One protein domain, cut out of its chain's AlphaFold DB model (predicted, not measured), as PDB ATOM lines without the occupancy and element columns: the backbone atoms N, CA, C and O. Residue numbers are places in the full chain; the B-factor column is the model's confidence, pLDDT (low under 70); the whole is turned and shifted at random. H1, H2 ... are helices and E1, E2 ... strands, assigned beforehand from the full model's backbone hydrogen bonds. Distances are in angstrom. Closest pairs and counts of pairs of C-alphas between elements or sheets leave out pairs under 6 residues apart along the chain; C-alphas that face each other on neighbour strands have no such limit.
ATOM      1  N   PRO A 318     -54.457  51.374 -14.567       89.94
ATOM      2  CA  PRO A 318     -54.034  49.995 -14.330       89.94
ATOM      3  C   PRO A 318     -55.012  48.958 -14.864       89.94
ATOM      4  O   PRO A 318     -54.589  47.880 -15.276       89.94
ATOM      5  N   LEU A 319     -56.312  49.271 -14.857       88.12
ATOM      6  CA  LEU A 319     -57.340  48.370 -15.368       88.12
ATOM      7  C   LEU A 319     -57.148  48.062 -16.851       88.12
ATOM      8  O   LEU A 319     -57.415  46.931 -17.237       88.12
ATOM      9  N   ASP A 320     -56.627  49.005 -17.638       90.56
ATOM     10  CA  ASP A 320     -56.404  48.807 -19.070       90.56
ATOM     11  C   ASP A 320     -55.354  47.712 -19.289       90.56
ATOM     12  O   ASP A 320     -55.593  46.782 -20.055       90.56
ATOM     13  N   ILE A 321     -54.249  47.742 -18.526       90.00
ATOM     14  CA  ILE A 321     -53.228  46.685 -18.568       90.00
ATOM     15  C   ILE A 321     -53.824  45.352 -18.120       90.00
ATOM     16  O   ILE A 321     -53.697  44.358 -18.825       90.00
ATOM     17  N   TRP A 322     -54.500  45.323 -16.967       88.88
ATOM     18  CA  TRP A 322     -55.061  44.076 -16.438       88.88
ATOM     19  C   TRP A 322     -56.101  43.449 -17.369       88.88
ATOM     20  O   TRP A 322     -56.138  42.232 -17.489       88.88
ATOM     21  N   SER A 323     -56.938  44.264 -18.012       87.56
ATOM     22  CA  SER A 323     -57.965  43.795 -18.949       87.56
ATOM     23  C   SER A 323     -57.399  43.309 -20.284       87.56
ATOM     24  O   SER A 323     -58.077  42.576 -20.999       87.56
ATOM     25  N   GLY A 324     -56.166  43.708 -20.614       87.62
ATOM     26  CA  GLY A 324     -55.465  43.284 -21.821       87.62
ATOM     27  C   GLY A 324     -54.699  41.966 -21.681       87.62
ATOM     28  O   GLY A 324     -54.172  41.484 -22.680       87.62
ATOM     29  N   ILE A 325     -54.614  41.384 -20.477       91.00
ATOM     30  CA  ILE A 325     -53.965  40.085 -20.264       91.00
ATOM     31  C   ILE A 325     -54.994  38.980 -20.492       91.00
ATOM     32  O   ILE A 325     -55.981  38.888 -19.765       91.00
ATOM     33  N   HIS A 326     -54.735  38.112 -21.466       90.19
ATOM     34  CA  HIS A 326     -55.589  36.968 -21.777       90.19
ATOM     35  C   HIS A 326     -55.021  35.662 -21.221       90.19
ATOM     36  O   HIS A 326     -53.853  35.330 -21.419       90.19
ATOM     37  N   THR A 327     -55.853  34.860 -20.583       87.62
ATOM     38  CA  THR A 327     -55.513  33.508 -20.124       87.62
ATOM     39  C   THR A 327     -56.078  32.468 -21.078       87.62
ATOM     40  O   THR A 327     -57.158  32.628 -21.638       87.62
ATOM     41  N   VAL A 328     -55.321  31.397 -21.309       87.06
ATOM     42  CA  VAL A 328     -55.725  30.313 -22.216       87.06
ATOM     43  C   VAL A 328     -55.380  28.970 -21.588       87.06
ATOM     44  O   VAL A 328     -54.275  28.804 -21.071       87.06
ATOM     45  N   GLY A 329     -56.291  27.997 -21.673       81.69
ATOM     46  CA  GLY A 329     -56.063  26.625 -21.207       81.69
ATOM     47  C   GLY A 329     -56.313  26.409 -19.712       81.69
ATOM     48  O   GLY A 329     -55.807  25.437 -19.156       81.69
ATOM     49  N   PHE A 330     -57.077  27.297 -19.075       80.62
ATOM     50  CA  PHE A 330     -57.555  27.170 -17.692       80.62
ATOM     51  C   PHE A 330     -59.012  26.679 -17.632       80.62
ATOM     52  O   PHE A 330     -59.728  26.968 -16.685       80.62
ATOM     53  N   ASP A 331     -59.461  25.938 -18.643       81.25
ATOM     54  CA  ASP A 331     -60.817  25.391 -18.699       81.25
ATOM     55  C   ASP A 331     -60.921  24.064 -17.917       81.25
ATOM     56  O   ASP A 331     -59.942  23.312 -17.790       81.25
ATOM     57  N   GLU A 332     -62.114  23.756 -17.399       73.25
ATOM     58  CA  GLU A 332     -62.423  22.440 -16.823       73.25
ATOM     59  C   GLU A 332     -62.312  21.333 -17.890       73.25
ATOM     60  O   GLU A 332     -62.587  21.550 -19.073       73.25
ATOM     61  N   LYS A 333     -61.912  20.125 -17.474       79.62
ATOM     62  CA  LYS A 333     -61.852  18.933 -18.340       79.62
ATOM     63  C   LYS A 333     -62.892  17.915 -17.868       79.62
ATOM     64  O   LYS A 333     -63.157  17.853 -16.675       79.62
ATOM     65  N   GLU A 334     -63.431  17.091 -18.778       74.06
ATOM     66  CA  GLU A 334     -64.541  16.147 -18.492       74.06
ATOM     67  C   GLU A 334     -64.346  15.302 -17.216       74.06
ATOM     68  O   GLU A 334     -65.316  15.073 -16.501       74.06
ATOM     69  N   ASP A 335     -63.107  14.916 -16.888       76.69
ATOM     70  CA  ASP A 335     -62.778  14.076 -15.723       76.69
ATOM     71  C   ASP A 335     -61.859  14.759 -14.686       76.69
ATOM     72  O   ASP A 335     -61.307  14.099 -13.797       76.69
ATOM     73  N   GLN A 336     -61.624  16.072 -14.797       74.56
ATOM     74  CA  GLN A 336     -60.698  16.783 -13.911       74.56
ATOM     75  C   GLN A 336     -61.236  18.151 -13.484       74.56
ATOM     76  O   GLN A 336     -61.582  18.983 -14.322       74.56
ATOM     77  N   GLU A 337     -61.214  18.420 -12.179       72.38
ATOM     78  CA  GLU A 337     -61.508  19.750 -11.645       72.38
ATOM     79  C   GLU A 337     -60.289  20.657 -11.811       72.38
ATOM     80  O   GLU A 337     -59.135  20.257 -11.591       72.38
ATOM     81  N   LEU A 338     -60.554  21.906 -12.181       73.50
ATOM     82  CA  LEU A 338     -59.545  22.948 -12.196       73.50
ATOM     83  C   LEU A 338     -59.148  23.282 -10.750       73.50
ATOM     84  O   LEU A 338     -59.967  23.719  -9.945       73.50
ATOM     85  N   LEU A 339     -57.876  23.078 -10.400       74.12
ATOM     86  CA  LEU A 339     -57.377  23.408  -9.064       74.12
ATOM     87  C   LEU A 339     -57.122  24.900  -8.890       74.12
ATOM     88  O   LEU A 339     -57.217  25.392  -7.768       74.12
ATOM     89  N   ILE A 340     -56.733  25.575  -9.968       77.06
ATOM     90  CA  ILE A 340     -56.267  26.960  -9.974       77.06
ATOM     91  C   ILE A 340     -57.023  27.689 -11.075       77.06
ATOM     92  O   ILE A 340     -56.835  27.363 -12.249       77.06
ATOM     93  N   THR A 341     -57.868  28.647 -10.703       82.69
ATOM     94  CA  THR A 341     -58.660  29.396 -11.686       82.69
ATOM     95  C   THR A 341     -57.871  30.548 -12.302       82.69
ATOM     96  O   THR A 341     -56.873  31.021 -11.748       82.69
ATOM     97  N   GLU A 342     -58.332  31.022 -13.458       85.56
ATOM     98  CA  GLU A 342     -57.833  32.254 -14.076       85.56
ATOM     99  C   GLU A 342     -57.893  33.434 -13.098       85.56
ATOM    100  O   GLU A 342     -56.919  34.177 -12.950       85.56
ATOM    101  N   GLU A 343     -59.016  33.595 -12.395       87.06
ATOM    102  CA  GLU A 343     -59.222  34.705 -11.471       87.06
ATOM    103  C   GLU A 343     -58.230  34.662 -10.312       87.06
ATOM    104  O   GLU A 343     -57.758  35.714  -9.883       87.06
ATOM    105  N   GLU A 344     -57.884  33.468  -9.821       85.94
ATOM    106  CA  GLU A 344     -56.875  33.294  -8.774       85.94
ATOM    107  C   GLU A 344     -55.486  33.720  -9.264       85.94
ATOM    108  O   GLU A 344     -54.806  34.491  -8.581       85.94
ATOM    109  N   VAL A 345     -55.084  33.301 -10.470       83.94
ATOM    110  CA  VAL A 345     -53.792  33.690 -11.064       83.94
ATOM    111  C   VAL A 345     -53.717  35.205 -11.264       83.94
ATOM    112  O   VAL A 345     -52.760  35.848 -10.826       83.94
ATOM    113  N   LEU A 346     -54.736  35.802 -11.889       88.75
ATOM    114  CA  LEU A 346     -54.769  37.242 -12.148       88.75
ATOM    115  C   LEU A 346     -54.843  38.058 -10.849       88.75
ATOM    116  O   LEU A 346     -54.211  39.116 -10.743       88.75
ATOM    117  N   ALA A 347     -55.574  37.576  -9.840       89.25
ATOM    118  CA  ALA A 347     -55.628  38.210  -8.527       89.25
ATOM    119  C   ALA A 347     -54.259  38.200  -7.841       89.25
ATOM    120  O   ALA A 347     -53.849  39.231  -7.294       89.25
ATOM    121  N   GLU A 348     -53.527  37.084  -7.896       86.94
ATOM    122  CA  GLU A 348     -52.202  37.008  -7.285       86.94
ATOM    123  C   GLU A 348     -51.162  37.863  -8.003       86.94
ATOM    124  O   GLU A 348     -50.378  38.558  -7.345       86.94
ATOM    125  N   LEU A 349     -51.213  37.938  -9.333       89.38
ATOM    126  CA  LEU A 349     -50.381  38.873 -10.088       89.38
ATOM    127  C   LEU A 349     -50.674  40.324  -9.706       89.38
ATOM    128  O   LEU A 349     -49.745  41.087  -9.426       89.38
ATOM    129  N   ARG A 350     -51.952  40.702  -9.592       90.50
ATOM    130  CA  ARG A 350     -52.368  42.049  -9.157       90.50
ATOM    131  C   ARG A 350     -51.936  42.375  -7.732       90.50
ATOM    132  O   ARG A 350     -51.650  43.534  -7.406       90.50
ATOM    133  N   ASN A 351     -51.877  41.375  -6.863       89.06
ATOM    134  CA  ASN A 351     -51.384  41.539  -5.501       89.06
ATOM    135  C   ASN A 351     -49.857  41.638  -5.440       89.06
ATOM    136  O   ASN A 351     -49.333  42.350  -4.574       89.06
ATOM    137  N   SER A 352     -49.159  40.953  -6.343       90.50
ATOM    138  CA  SER A 352     -47.705  40.811  -6.323       90.50
ATOM    139  C   SER A 352     -46.976  41.933  -7.052       90.50
ATOM    140  O   SER A 352     -45.944  42.378  -6.546       90.50
ATOM    141  N   PHE A 353     -47.531  42.436  -8.159       93.75
ATOM    142  CA  PHE A 353     -46.849  43.356  -9.069       93.75
ATOM    143  C   PHE A 353     -47.572  44.700  -9.256       93.75
ATOM    144  O   PHE A 353     -48.806  44.758  -9.244       93.75
ATOM    145  N   PRO A 354     -46.812  45.788  -9.478       94.06
ATOM    146  CA  PRO A 354     -47.322  46.991 -10.121       94.06
ATOM    147  C   PRO A 354     -47.808  46.665 -11.535       94.06
ATOM    148  O   PRO A 354     -47.123  45.956 -12.275       94.06
ATOM    149  N   ALA A 355     -48.951  47.220 -11.939       93.25
ATOM    150  CA  ALA A 355     -49.526  46.948 -13.257       93.25
ATOM    151  C   ALA A 355     -48.557  47.259 -14.413       93.25
ATOM    152  O   ALA A 355     -48.497  46.513 -15.386       93.25
ATOM    153  N   TYR A 356     -47.736  48.306 -14.285       92.31
ATOM    154  CA  TYR A 356     -46.794  48.714 -15.332       92.31
ATOM    155  C   TYR A 356     -45.799  47.610 -15.736       92.31
ATOM    156  O   TYR A 356     -45.432  47.505 -16.907       92.31
ATOM    157  N   PHE A 357     -45.392  46.748 -14.800       93.06
ATOM    158  CA  PHE A 357     -44.497  45.619 -15.082       93.06
ATOM    159  C   PHE A 357     -45.106  44.579 -16.016       93.06
ATOM    160  O   PHE A 357     -44.381  43.862 -16.699       93.06
ATOM    161  N   LEU A 358     -46.432  44.539 -16.094       91.81
ATOM    162  CA  LEU A 358     -47.169  43.606 -16.929       91.81
ATOM    163  C   LEU A 358     -47.630  44.231 -18.243       91.81
ATOM    164  O   LEU A 358     -48.252  43.543 -19.039       91.81
ATOM    165  N   LYS A 359     -47.275  45.491 -18.535       89.12
ATOM    166  CA  LYS A 359     -47.694  46.187 -19.769       89.12
ATOM    167  C   LYS A 359     -47.324  45.456 -21.065       89.12
ATOM    168  O   LYS A 359     -47.874  45.755 -22.117       89.12
ATOM    169  N   ARG A 360     -46.314  44.579 -21.008       86.31
ATOM    170  CA  ARG A 360     -45.849  43.770 -22.142       86.31
ATOM    171  C   ARG A 360     -46.435  42.364 -22.134       86.31
ATOM    172  O   ARG A 360     -46.343  41.704 -23.157       86.31
ATOM    173  N   VAL A 361     -47.009  41.898 -21.029       90.81
ATOM    174  CA  VAL A 361     -47.609  40.566 -20.950       90.81
ATOM    175  C   VAL A 361     -48.969  40.624 -21.635       90.81
ATOM    176  O   VAL A 361     -49.875  41.299 -21.168       90.81
ATOM    177  N   GLU A 362     -49.099  39.936 -22.764       91.38
ATOM    178  CA  GLU A 362     -50.350  39.831 -23.523       91.38
ATOM    179  C   GLU A 362     -51.156  38.612 -23.083       91.38
ATOM    180  O   GLU A 362     -52.382  38.645 -23.060       91.38
ATOM    181  N   SER A 363     -50.479  37.508 -22.752       91.38
ATOM    182  CA  SER A 363     -51.179  36.285 -22.372       91.38
ATOM    183  C   SER A 363     -50.416  35.368 -21.427       91.38
ATOM    184  O   SER A 363     -49.183  35.316 -21.437       91.38
ATOM    185  N   ILE A 364     -51.184  34.608 -20.643       90.44
ATOM    186  CA  ILE A 364     -50.719  33.518 -19.782       90.44
ATOM    187  C   ILE A 364     -51.382  32.233 -20.271       90.44
ATOM    188  O   ILE A 364     -52.593  32.050 -20.176       90.44
ATOM    189  N   VAL A 365     -50.586  31.337 -20.838       89.31
ATOM    190  CA  VAL A 365     -51.084  30.164 -21.553       89.31
ATOM    191  C   VAL A 365     -50.664  28.906 -20.821       89.31
ATOM    192  O   VAL A 365     -49.478  28.587 -20.730       89.31
ATOM    193  N   LYS A 366     -51.642  28.131 -20.369       85.50
ATOM    194  CA  LYS A 366     -51.424  26.764 -19.927       85.50
ATOM    195  C   LYS A 366     -51.217  25.866 -21.148       85.50
ATOM    196  O   LYS A 366     -52.093  25.733 -21.999       85.50
ATOM    197  N   LYS A 367     -50.059  25.211 -21.223       80.75
ATOM    198  CA  LYS A 367     -49.733  24.214 -22.254       80.75
ATOM    199  C   LYS A 367     -49.367  22.880 -21.625       80.75
ATOM    200  O   LYS A 367     -48.892  22.816 -20.492       80.75
ATOM    201  N   GLU A 368     -49.572  21.800 -22.364       71.56
ATOM    202  CA  GLU A 368     -48.884  20.544 -22.077       71.56
ATOM    203  C   GLU A 368     -47.420  20.676 -22.511       71.56
ATOM    204  O   GLU A 368     -47.123  21.341 -23.505       71.56
ATOM    205  N   ASN A 369     -46.492  20.066 -21.773       67.00
ATOM    206  CA  ASN A 369     -45.068  20.094 -22.115       67.00
ATOM    207  C   ASN A 369     -44.766  19.137 -23.286       67.00
ATOM    208  O   ASN A 369     -44.075  18.132 -23.128       67.00
ATOM    209  N   THR A 370     -45.335  19.415 -24.460       56.53
ATOM    210  CA  THR A 370     -45.201  18.589 -25.669       56.53
ATOM    211  C   THR A 370     -43.904  18.874 -26.423       56.53
ATOM    212  O   THR A 370     -43.321  17.960 -27.004       56.53
ATOM    213  N   GLU A 371     -43.405  20.114 -26.370       49.53
ATOM    214  CA  GLU A 371     -42.154  20.529 -27.028       49.53
ATOM    215  C   GLU A 371     -40.897  20.082 -26.268       49.53
ATOM    216  O   GLU A 371     -39.812  20.028 -26.847       49.53
ATOM    217  N   GLY A 372     -41.024  19.708 -24.990       46.75
ATOM    218  CA  GLY A 372     -39.902  19.267 -24.176       46.75
ATOM    219  C   GLY A 372     -38.806  20.326 -24.114       46.75
ATOM    220  O   GLY A 372     -37.714  20.095 -24.639       46.75
ATOM    221  N   PHE A 373     -39.064  21.452 -23.439       46.91
ATOM    222  CA  PHE A 373     -37.985  22.326 -22.966       46.91
ATOM    223  C   PHE A 373     -37.095  21.506 -22.034       46.91
ATOM    224  O   PHE A 373     -37.384  21.308 -20.855       46.91
ATOM    225  N   LYS A 374     -36.057  20.915 -22.624       52.75
ATOM    226  CA  LYS A 374     -35.142  19.989 -21.972       52.75
ATOM    227  C   LYS A 374     -33.964  20.801 -21.467       52.75
ATOM    228  O   LYS A 374     -33.005  21.029 -22.201       52.75
ATOM    229  N   VAL A 375     -34.019  21.216 -20.209       49.94
ATOM    230  CA  VAL A 375     -32.810  21.677 -19.529       49.94
ATOM    231  C   VAL A 375     -32.104  20.424 -19.018       49.94
ATOM    232  O   VAL A 375     -32.629  19.702 -18.175       49.94
ATOM    233  N   PHE A 376     -30.946  20.096 -19.588       49.31
ATOM    234  CA  PHE A 376     -30.166  18.933 -19.168       49.31
ATOM    235  C   PHE A 376     -29.150  19.345 -18.108       49.31
ATOM    236  O   PHE A 376     -28.342  20.248 -18.325       49.31
ATOM    237  N   SER A 377     -29.136  18.674 -16.958       50.41
ATOM    238  CA  SER A 377     -28.069  18.864 -15.975       50.41
ATOM    239  C   SER A 377     -26.694  18.553 -16.597       50.41
ATOM    240  O   SER A 377     -26.598  17.860 -17.610       50.41
ATOM    241  N   LYS A 378     -25.596  19.001 -15.964       46.28
ATOM    242  CA  LYS A 378     -24.225  18.630 -16.389       46.28
ATOM    243  C   LYS A 378     -23.975  17.110 -16.378       46.28
ATOM    244  O   LYS A 378     -22.994  16.650 -16.942       46.28
ATOM    245  N   GLU A 379     -24.864  16.349 -15.744       48.84
ATOM    246  CA  GLU A 379     -24.839  14.889 -15.623       48.84
ATOM    247  C   GLU A 379     -25.829  14.210 -16.602       48.84
ATOM    248  O   GLU A 379     -26.044  13.005 -16.520       48.84
ATOM    249  N   GLY A 380     -26.447  14.964 -17.524       50.03
ATOM    250  CA  GLY A 380     -27.351  14.443 -18.558       50.03
ATOM    251  C   GLY A 380     -28.790  14.179 -18.101       50.03
ATOM    252  O   GLY A 380     -29.566  13.593 -18.856       50.03
ATOM    253  N   LYS A 381     -29.182  14.605 -16.893       48.62
ATOM    254  CA  LYS A 381     -30.551  14.412 -16.384       48.62
ATOM    255  C   LYS A 381     -31.505  15.500 -16.859       48.62
ATOM    256  O   LYS A 381     -31.150  16.676 -16.879       48.62
ATOM    257  N   ARG A 382     -32.721  15.090 -17.223       52.78
ATOM    258  CA  ARG A 382     -33.793  15.956 -17.725       52.78
ATOM    259  C   ARG A 382     -34.426  16.737 -16.573       52.78
ATOM    260  O   ARG A 382     -34.957  16.129 -15.651       52.78
ATOM    261  N   LEU A 383     -34.397  18.062 -16.657       55.62
ATOM    262  CA  LEU A 383     -35.242  18.947 -15.862       55.62
ATOM    263  C   LEU A 383     -36.464  19.307 -16.707       55.62
ATOM    264  O   LEU A 383     -36.324  19.674 -17.877       55.62
ATOM    265  N   GLU A 384     -37.654  19.163 -16.135       58.53
ATOM    266  CA  GLU A 384     -38.882  19.651 -16.756       58.53
ATOM    267  C   GLU A 384     -39.066  21.117 -16.366       58.53
ATOM    268  O   GLU A 384     -39.140  21.440 -15.182       58.53
ATOM    269  N   ALA A 385     -39.084  22.009 -17.358       63.91
ATOM    270  CA  ALA A 385     -39.390  23.414 -17.126       63.91
ATOM    271  C   ALA A 385     -40.832  23.552 -16.618       63.91
ATOM    272  O   ALA A 385     -41.751  22.968 -17.199       63.91
ATOM    273  N   ALA A 386     -41.021  24.321 -15.545       70.44
ATOM    274  CA  ALA A 386     -42.340  24.591 -14.981       70.44
ATOM    275  C   ALA A 386     -43.100  25.641 -15.813       70.44
ATOM    276  O   ALA A 386     -44.299  25.481 -16.045       70.44
ATOM    277  N   GLY A 387     -42.387  26.644 -16.337       79.75
ATOM    278  CA  GLY A 387     -42.896  27.688 -17.223       79.75
ATOM    279  C   GLY A 387     -41.846  28.171 -18.228       79.75
ATOM    280  O   GLY A 387     -40.732  27.644 -18.277       79.75
ATOM    281  N   CYS A 388     -42.244  29.103 -19.096       84.31
ATOM    282  CA  CYS A 388     -41.360  29.771 -20.043       84.31
ATOM    283  C   CYS A 388     -41.918  31.130 -20.478       84.31
ATOM    284  O   CYS A 388     -43.051  31.242 -20.949       84.31
ATOM    285  N   PHE A 389     -41.079  32.152 -20.407       85.56
ATOM    286  CA  PHE A 389     -41.298  33.447 -21.024       85.56
ATOM    287  C   PHE A 389     -40.983  33.406 -22.529       85.56
ATOM    288  O   PHE A 389     -39.921  32.945 -22.959       85.56
ATOM    289  N   ARG A 390     -41.917  33.903 -23.348       85.50
ATOM    290  CA  ARG A 390     -41.812  33.961 -24.809       85.50
ATOM    291  C   ARG A 390     -41.974  35.384 -25.318       85.50
ATOM    292  O   ARG A 390     -43.034  35.991 -25.167       85.50
ATOM    293  N   ASP A 391     -40.956  35.844 -26.030       82.88
ATOM    294  CA  ASP A 391     -40.987  37.101 -26.765       82.88
ATOM    295  C   ASP A 391     -41.896  37.020 -27.994       82.88
ATOM    296  O   ASP A 391     -41.779  36.108 -28.818       82.88
ATOM    297  N   ILE A 392     -42.773  38.010 -28.158       81.94
ATOM    298  CA  ILE A 392     -43.551  38.219 -29.380       81.94
ATOM    299  C   ILE A 392     -42.957  39.428 -30.099       81.94
ATOM    300  O   ILE A 392     -43.197  40.586 -29.740       81.94
ATOM    301  N   THR A 393     -42.159  39.152 -31.132       76.19
ATOM    302  CA  THR A 393     -41.494  40.187 -31.927       76.19
ATOM    303  C   THR A 393     -42.239  40.474 -33.232       76.19
ATOM    304  O   THR A 393     -42.756  39.567 -33.886       76.19
ATOM    305  N   ARG A 394     -42.294  41.748 -33.636       72.62
ATOM    306  CA  ARG A 394     -42.715  42.188 -34.977       72.62
ATOM    307  C   ARG A 394     -41.612  43.069 -35.545       72.62
ATOM    308  O   ARG A 394     -41.084  43.911 -34.830       72.62
ATOM    309  N   GLU A 395     -41.207  42.813 -36.787       69.62
ATOM    310  CA  GLU A 395     -40.099  43.537 -37.446       69.62
ATOM    311  C   GLU A 395     -38.782  43.524 -36.637       69.62
ATOM    312  O   GLU A 395     -37.941  44.412 -36.732       69.62
ATOM    313  N   GLY A 396     -38.574  42.480 -35.827       62.69
ATOM    314  CA  GLY A 396     -37.405  42.355 -34.957       62.69
ATOM    315  C   GLY A 396     -37.447  43.206 -33.685       62.69
ATOM    316  O   GLY A 396     -36.444  43.236 -32.982       62.69
ATOM    317  N   GLN A 397     -38.573  43.855 -33.378       65.00
ATOM    318  CA  GLN A 397     -38.810  44.564 -32.120       65.00
ATOM    319  C   GLN A 397     -39.770  43.773 -31.233       65.00
ATOM    320  O   GLN A 397     -40.760  43.227 -31.722       65.00
ATOM    321  N   LEU A 398     -39.506  43.722 -29.925       70.25
ATOM    322  CA  LEU A 398     -40.431  43.132 -28.959       70.25
ATOM    323  C   LEU A 398     -41.695  43.993 -28.845       70.25
ATOM    324  O   LEU A 398     -41.639  45.151 -28.421       70.25
ATOM    325  N   VAL A 399     -42.843  43.416 -29.190       78.06
ATOM    326  CA  VAL A 399     -44.141  44.099 -29.110       78.06
ATOM    327  C   VAL A 399     -44.870  43.699 -27.835       78.06
ATOM    328  O   VAL A 399     -45.311  44.571 -27.082       78.06
ATOM    329  N   SER A 400     -44.915  42.400 -27.558       84.56
ATOM    330  CA  SER A 400     -45.570  41.805 -26.396       84.56
ATOM    331  C   SER A 400     -44.831  40.540 -25.954       84.56
ATOM    332  O   SER A 400     -43.841  40.130 -26.555       84.56
ATOM    333  N   ALA A 401     -45.302  39.930 -24.879       87.06
ATOM    334  CA  ALA A 401     -44.771  38.718 -24.305       87.06
ATOM    335  C   ALA A 401     -45.903  37.770 -23.920       87.06
ATOM    336  O   ALA A 401     -47.009  38.185 -23.561       87.06
ATOM    337  N   ARG A 402     -45.592  36.482 -23.958       90.69
ATOM    338  CA  ARG A 402     -46.464  35.404 -23.510       90.69
ATOM    339  C   ARG A 402     -45.756  34.605 -22.435       90.69
ATOM    340  O   ARG A 402     -44.603  34.224 -22.613       90.69
ATOM    341  N   ILE A 403     -46.465  34.309 -21.359       90.31
ATOM    342  CA  ILE A 403     -46.001  33.391 -20.322       90.31
ATOM    343  C   ILE A 403     -46.643  32.034 -20.593       90.31
ATOM    344  O   ILE A 403     -47.864  31.918 -20.637       90.31
ATOM    345  N   GLU A 404     -45.830  31.010 -20.816       89.19
ATOM    346  CA  GLU A 404     -46.277  29.629 -20.985       89.19
ATOM    347  C   GLU A 404     -46.100  28.869 -19.667       89.19
ATOM    348  O   GLU A 404     -45.043  28.940 -19.046       89.19
ATOM    349  N   TRP A 405     -47.122  28.130 -19.236       84.62
ATOM    350  CA  TRP A 405     -47.094  27.325 -18.014       84.62
ATOM    351  C   TRP A 405     -47.324  25.847 -18.316       84.62
ATOM    352  O   TRP A 405     -48.305  25.472 -18.968       84.62
ATOM    353  N   TYR A 406     -46.445  24.984 -17.812       79.88
ATOM    354  CA  TYR A 406     -46.395  23.571 -18.183       79.88
ATOM    355  C   TYR A 406     -46.835  22.620 -17.064       79.88
ATOM    356  O   TYR A 406     -47.366  21.549 -17.367       79.88
ATOM    357  N   SER A 407     -46.751  23.021 -15.794       74.06
ATOM    358  CA  SER A 407     -47.189  22.183 -14.662       74.06
ATOM    359  C   SER A 407     -48.706  21.975 -14.647       74.06
ATOM    360  O   SER A 407     -49.452  22.851 -15.080       74.06
ATOM    361  N   SER A 408     -49.184  20.815 -14.181       69.69
ATOM    362  CA  SER A 408     -50.626  20.521 -14.150       69.69
ATOM    363  C   SER A 408     -51.381  21.484 -13.231       69.69
ATOM    364  O   SER A 408     -51.003  21.657 -12.075       69.69
ATOM    365  N   VAL A 409     -52.479  22.049 -13.738       70.19
ATOM    366  CA  VAL A 409     -53.421  22.900 -12.985       70.19
ATOM    367  C   VAL A 409     -54.726  22.167 -12.658       70.19
ATOM    368  O   VAL A 409     -55.646  22.761 -12.109       70.19
ATOM    369  N   TRP A 410     -54.802  20.869 -12.967       71.44
ATOM    370  CA  TRP A 410     -55.986  20.034 -12.772       71.44
ATOM    371  C   TRP A 410     -55.752  18.949 -11.709       71.44
ATOM    372  O   TRP A 410     -54.618  18.496 -11.494       71.44
ATOM    373  N   ALA A 411     -56.832  18.506 -11.065       65.81
ATOM    374  CA  ALA A 411     -56.881  17.306 -10.228       65.81
ATOM    375  C   ALA A 411     -58.041  16.401 -10.639       65.81
ATOM    376  O   ALA A 411     -59.043  16.865 -11.168       65.81
ATOM    377  N   GLU A 412     -57.913  15.104 -10.366       64.81
ATOM    378  CA  GLU A 412     -59.029  14.165 -10.510       64.81
ATOM    379  C   GLU A 412     -60.195  14.578  -9.597       64.81
ATOM    380  O   GLU A 412     -59.989  14.871  -8.415       64.81
ATOM    381  N   VAL A 413     -61.412  14.587 -10.152       54.94
ATOM    382  CA  VAL A 413     -62.651  14.925  -9.436       54.94
ATOM    383  C   VAL A 413     -62.857  13.927  -8.288       54.94
ATOM    384  O   VAL A 413     -63.028  12.727  -8.520       54.94
ATOM    385  N   LYS A 414     -62.887  14.399  -7.036       56.72
ATOM    386  CA  LYS A 414     -63.304  13.588  -5.880       56.72
ATOM    387  C   LYS A 414     -64.425  14.273  -5.111       56.72
ATOM    388  O   LYS A 414     -64.339  15.440  -4.757       56.72
ATOM    389  N   THR A 415     -65.446  13.494  -4.763       47.50
ATOM    390  CA  THR A 415     -66.720  13.920  -4.157       47.50
ATOM    391  C   THR A 415     -66.637  14.483  -2.724       47.50
ATOM    392  O   THR A 415     -67.670  14.819  -2.149       47.50
ATOM    393  N   ALA A 416     -65.441  14.640  -2.145       51.88
ATOM    394  CA  ALA A 416     -65.192  15.420  -0.930       51.88
ATOM    395  C   ALA A 416     -63.690  15.732  -0.791       51.88
ATOM    396  O   ALA A 416     -62.890  14.803  -0.717       51.88
ATOM    397  N   GLN A 417     -63.308  17.013  -0.694       60.59
ATOM    398  CA  GLN A 417     -61.920  17.397  -0.407       60.59
ATOM    399  C   GLN A 417     -61.595  17.169   1.075       60.59
ATOM    400  O   GLN A 417     -62.123  17.846   1.964       60.59
ATOM    401  N   THR A 418     -60.694  16.232   1.347       72.44
ATOM    402  CA  THR A 418     -60.053  16.076   2.659       72.44
ATOM    403  C   THR A 418     -59.197  17.309   3.003       72.44
ATOM    404  O   THR A 418     -58.758  18.050   2.124       72.44
ATOM    405  N   GLU A 419     -58.906  17.548   4.288       73.81
ATOM    406  CA  GLU A 419     -57.979  18.624   4.703       73.81
ATOM    407  C   GLU A 419     -56.563  18.454   4.114       73.81
ATOM    408  O   GLU A 419     -55.831  19.426   3.928       73.81
ATOM    409  N   GLU A 420     -56.171  17.222   3.789       70.19
ATOM    410  CA  GLU A 420     -54.914  16.914   3.101       70.19
ATOM    411  C   GLU A 420     -54.951  17.346   1.631       70.19
ATOM    412  O   GLU A 420     -53.980  17.922   1.141       70.19
ATOM    413  N   GLU A 421     -56.080  17.158   0.944       69.75
ATOM    414  CA  GLU A 421     -56.281  17.619  -0.434       69.75
ATOM    415  C   GLU A 421     -56.349  19.149  -0.523       69.75
ATOM    416  O   GLU A 421     -55.764  19.725  -1.440       69.75
TER     417      GLU A 421
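What this domain is: This is residues 318 to 421 of the 570 residues of an uncharacterized protein of Microgenomates group bacterium GW2011_GWA2_39_19 (UniProt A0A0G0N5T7). A strongly twisted sheet of four strands, E1, E3, E7 and E6, forms a wall, and three small helices, H1, H2 and H3, gather beside its E1 and E3 side without covering it. Two small strand pairs lie away from this wall: the E4 and E5 hairpin makes an arm on one side, and E2 with E8 makes a patch beyond the end where E1, E3 and E7 finish, with residues 415 to 420 sticking out as a tail. The printed part has 104 residues, with three named helices and eight named strands in the order H1 E1 E2 H2 H3 E3 E4 E5 E6 E7 E8. The large sheet has the order E1, E3, E7, E6 and is mixed, and the class is mixed, helices and strands. The whole is loose, with a radius of gyration of the C-alphas of 16.6 A and spans of 50 by 44 by 25 A.

Where its parts are: Find C-alpha 318 at (-54.034, 49.995, -14.330), where H1 begins; it takes residues 318 to 323 and is 8.7 A long. Go on to E1, residues 326 to 328, and then to E2, residues 336 to 338. H2 takes residues 342 to 352 and is the longest helix at 15.4 A, and H3 follows with residues 355 to 358. At C-alpha 361, (-47.609, 40.566, -20.950), E3 begins and runs 14.4 A to residue 366. E4 is residues 374 to 376 and E5 is residues 382 to 384. Two long strands come next: E6, residues 387 to 394, 22.9 A, and E7, residues 397 to 405, 23.8 A. E8, residues 410 to 412, ends at C-alpha 412, (-59.029, 14.165, -10.510).

How they stand to each other: Begin with the large sheet, whose edge strands are E1 and E6. E1 and E3 are parallel at 15 degrees; look for N 326 and O 362, 2.9 A apart, within hydrogen-bond range. E3 and E7 are parallel at 27 degrees, with N 405 and O 365 within hydrogen-bond range at 2.8 A. E6 and E7 are a hairpin, antiparallel at 157 degrees, with N 390 and O 402 at 2.8 A and N 399 and O 392 at 2.9 A, both within hydrogen-bond range. E7 bends by 55 degrees at residue 400. H2 only grazes the sheet, with its residues 342 to 346; the closest C-alphas of E1 and H2 are those of Thr 327 and Glu 342, 6.6 A apart. H1 is only just on the sheet, with 5 pairs of C-alphas within 10 A, and only grazes it with residues 321 to 323. H1 and H3 touch, their closest C-alphas being those of Pro 318 and Ala 355 at 5.5 A. H1 and H2 are near each other, with 6 pairs of C-alphas within 10 A, while H2 and H3 meet only through their link. In H1 and H2 every O i to N i+4 pair is within hydrogen-bond range; H3 is too short for such a pair. Farther out, E4 and E5 are a hairpin, antiparallel at 136 degrees, with N 383 and O 375 within hydrogen-bond range at 2.8 A. E5 runs on into E6 across a break of 2 residues, at 75 degrees. E2 and E8 are antiparallel at 142 degrees, with N 337 and O 411 within hydrogen-bond range at 2.9 A.

The domain as a whole: The two C-alphas farthest apart are those of Glu 395 and Thr 418, at 52.5 A. The printed part has no cut and no long link. In this predicted model the mean pLDDT of the printed part is 76.1; look for values under 70 at residues 369 to 385, 395 to 397, 408, 411 to 417 and 421.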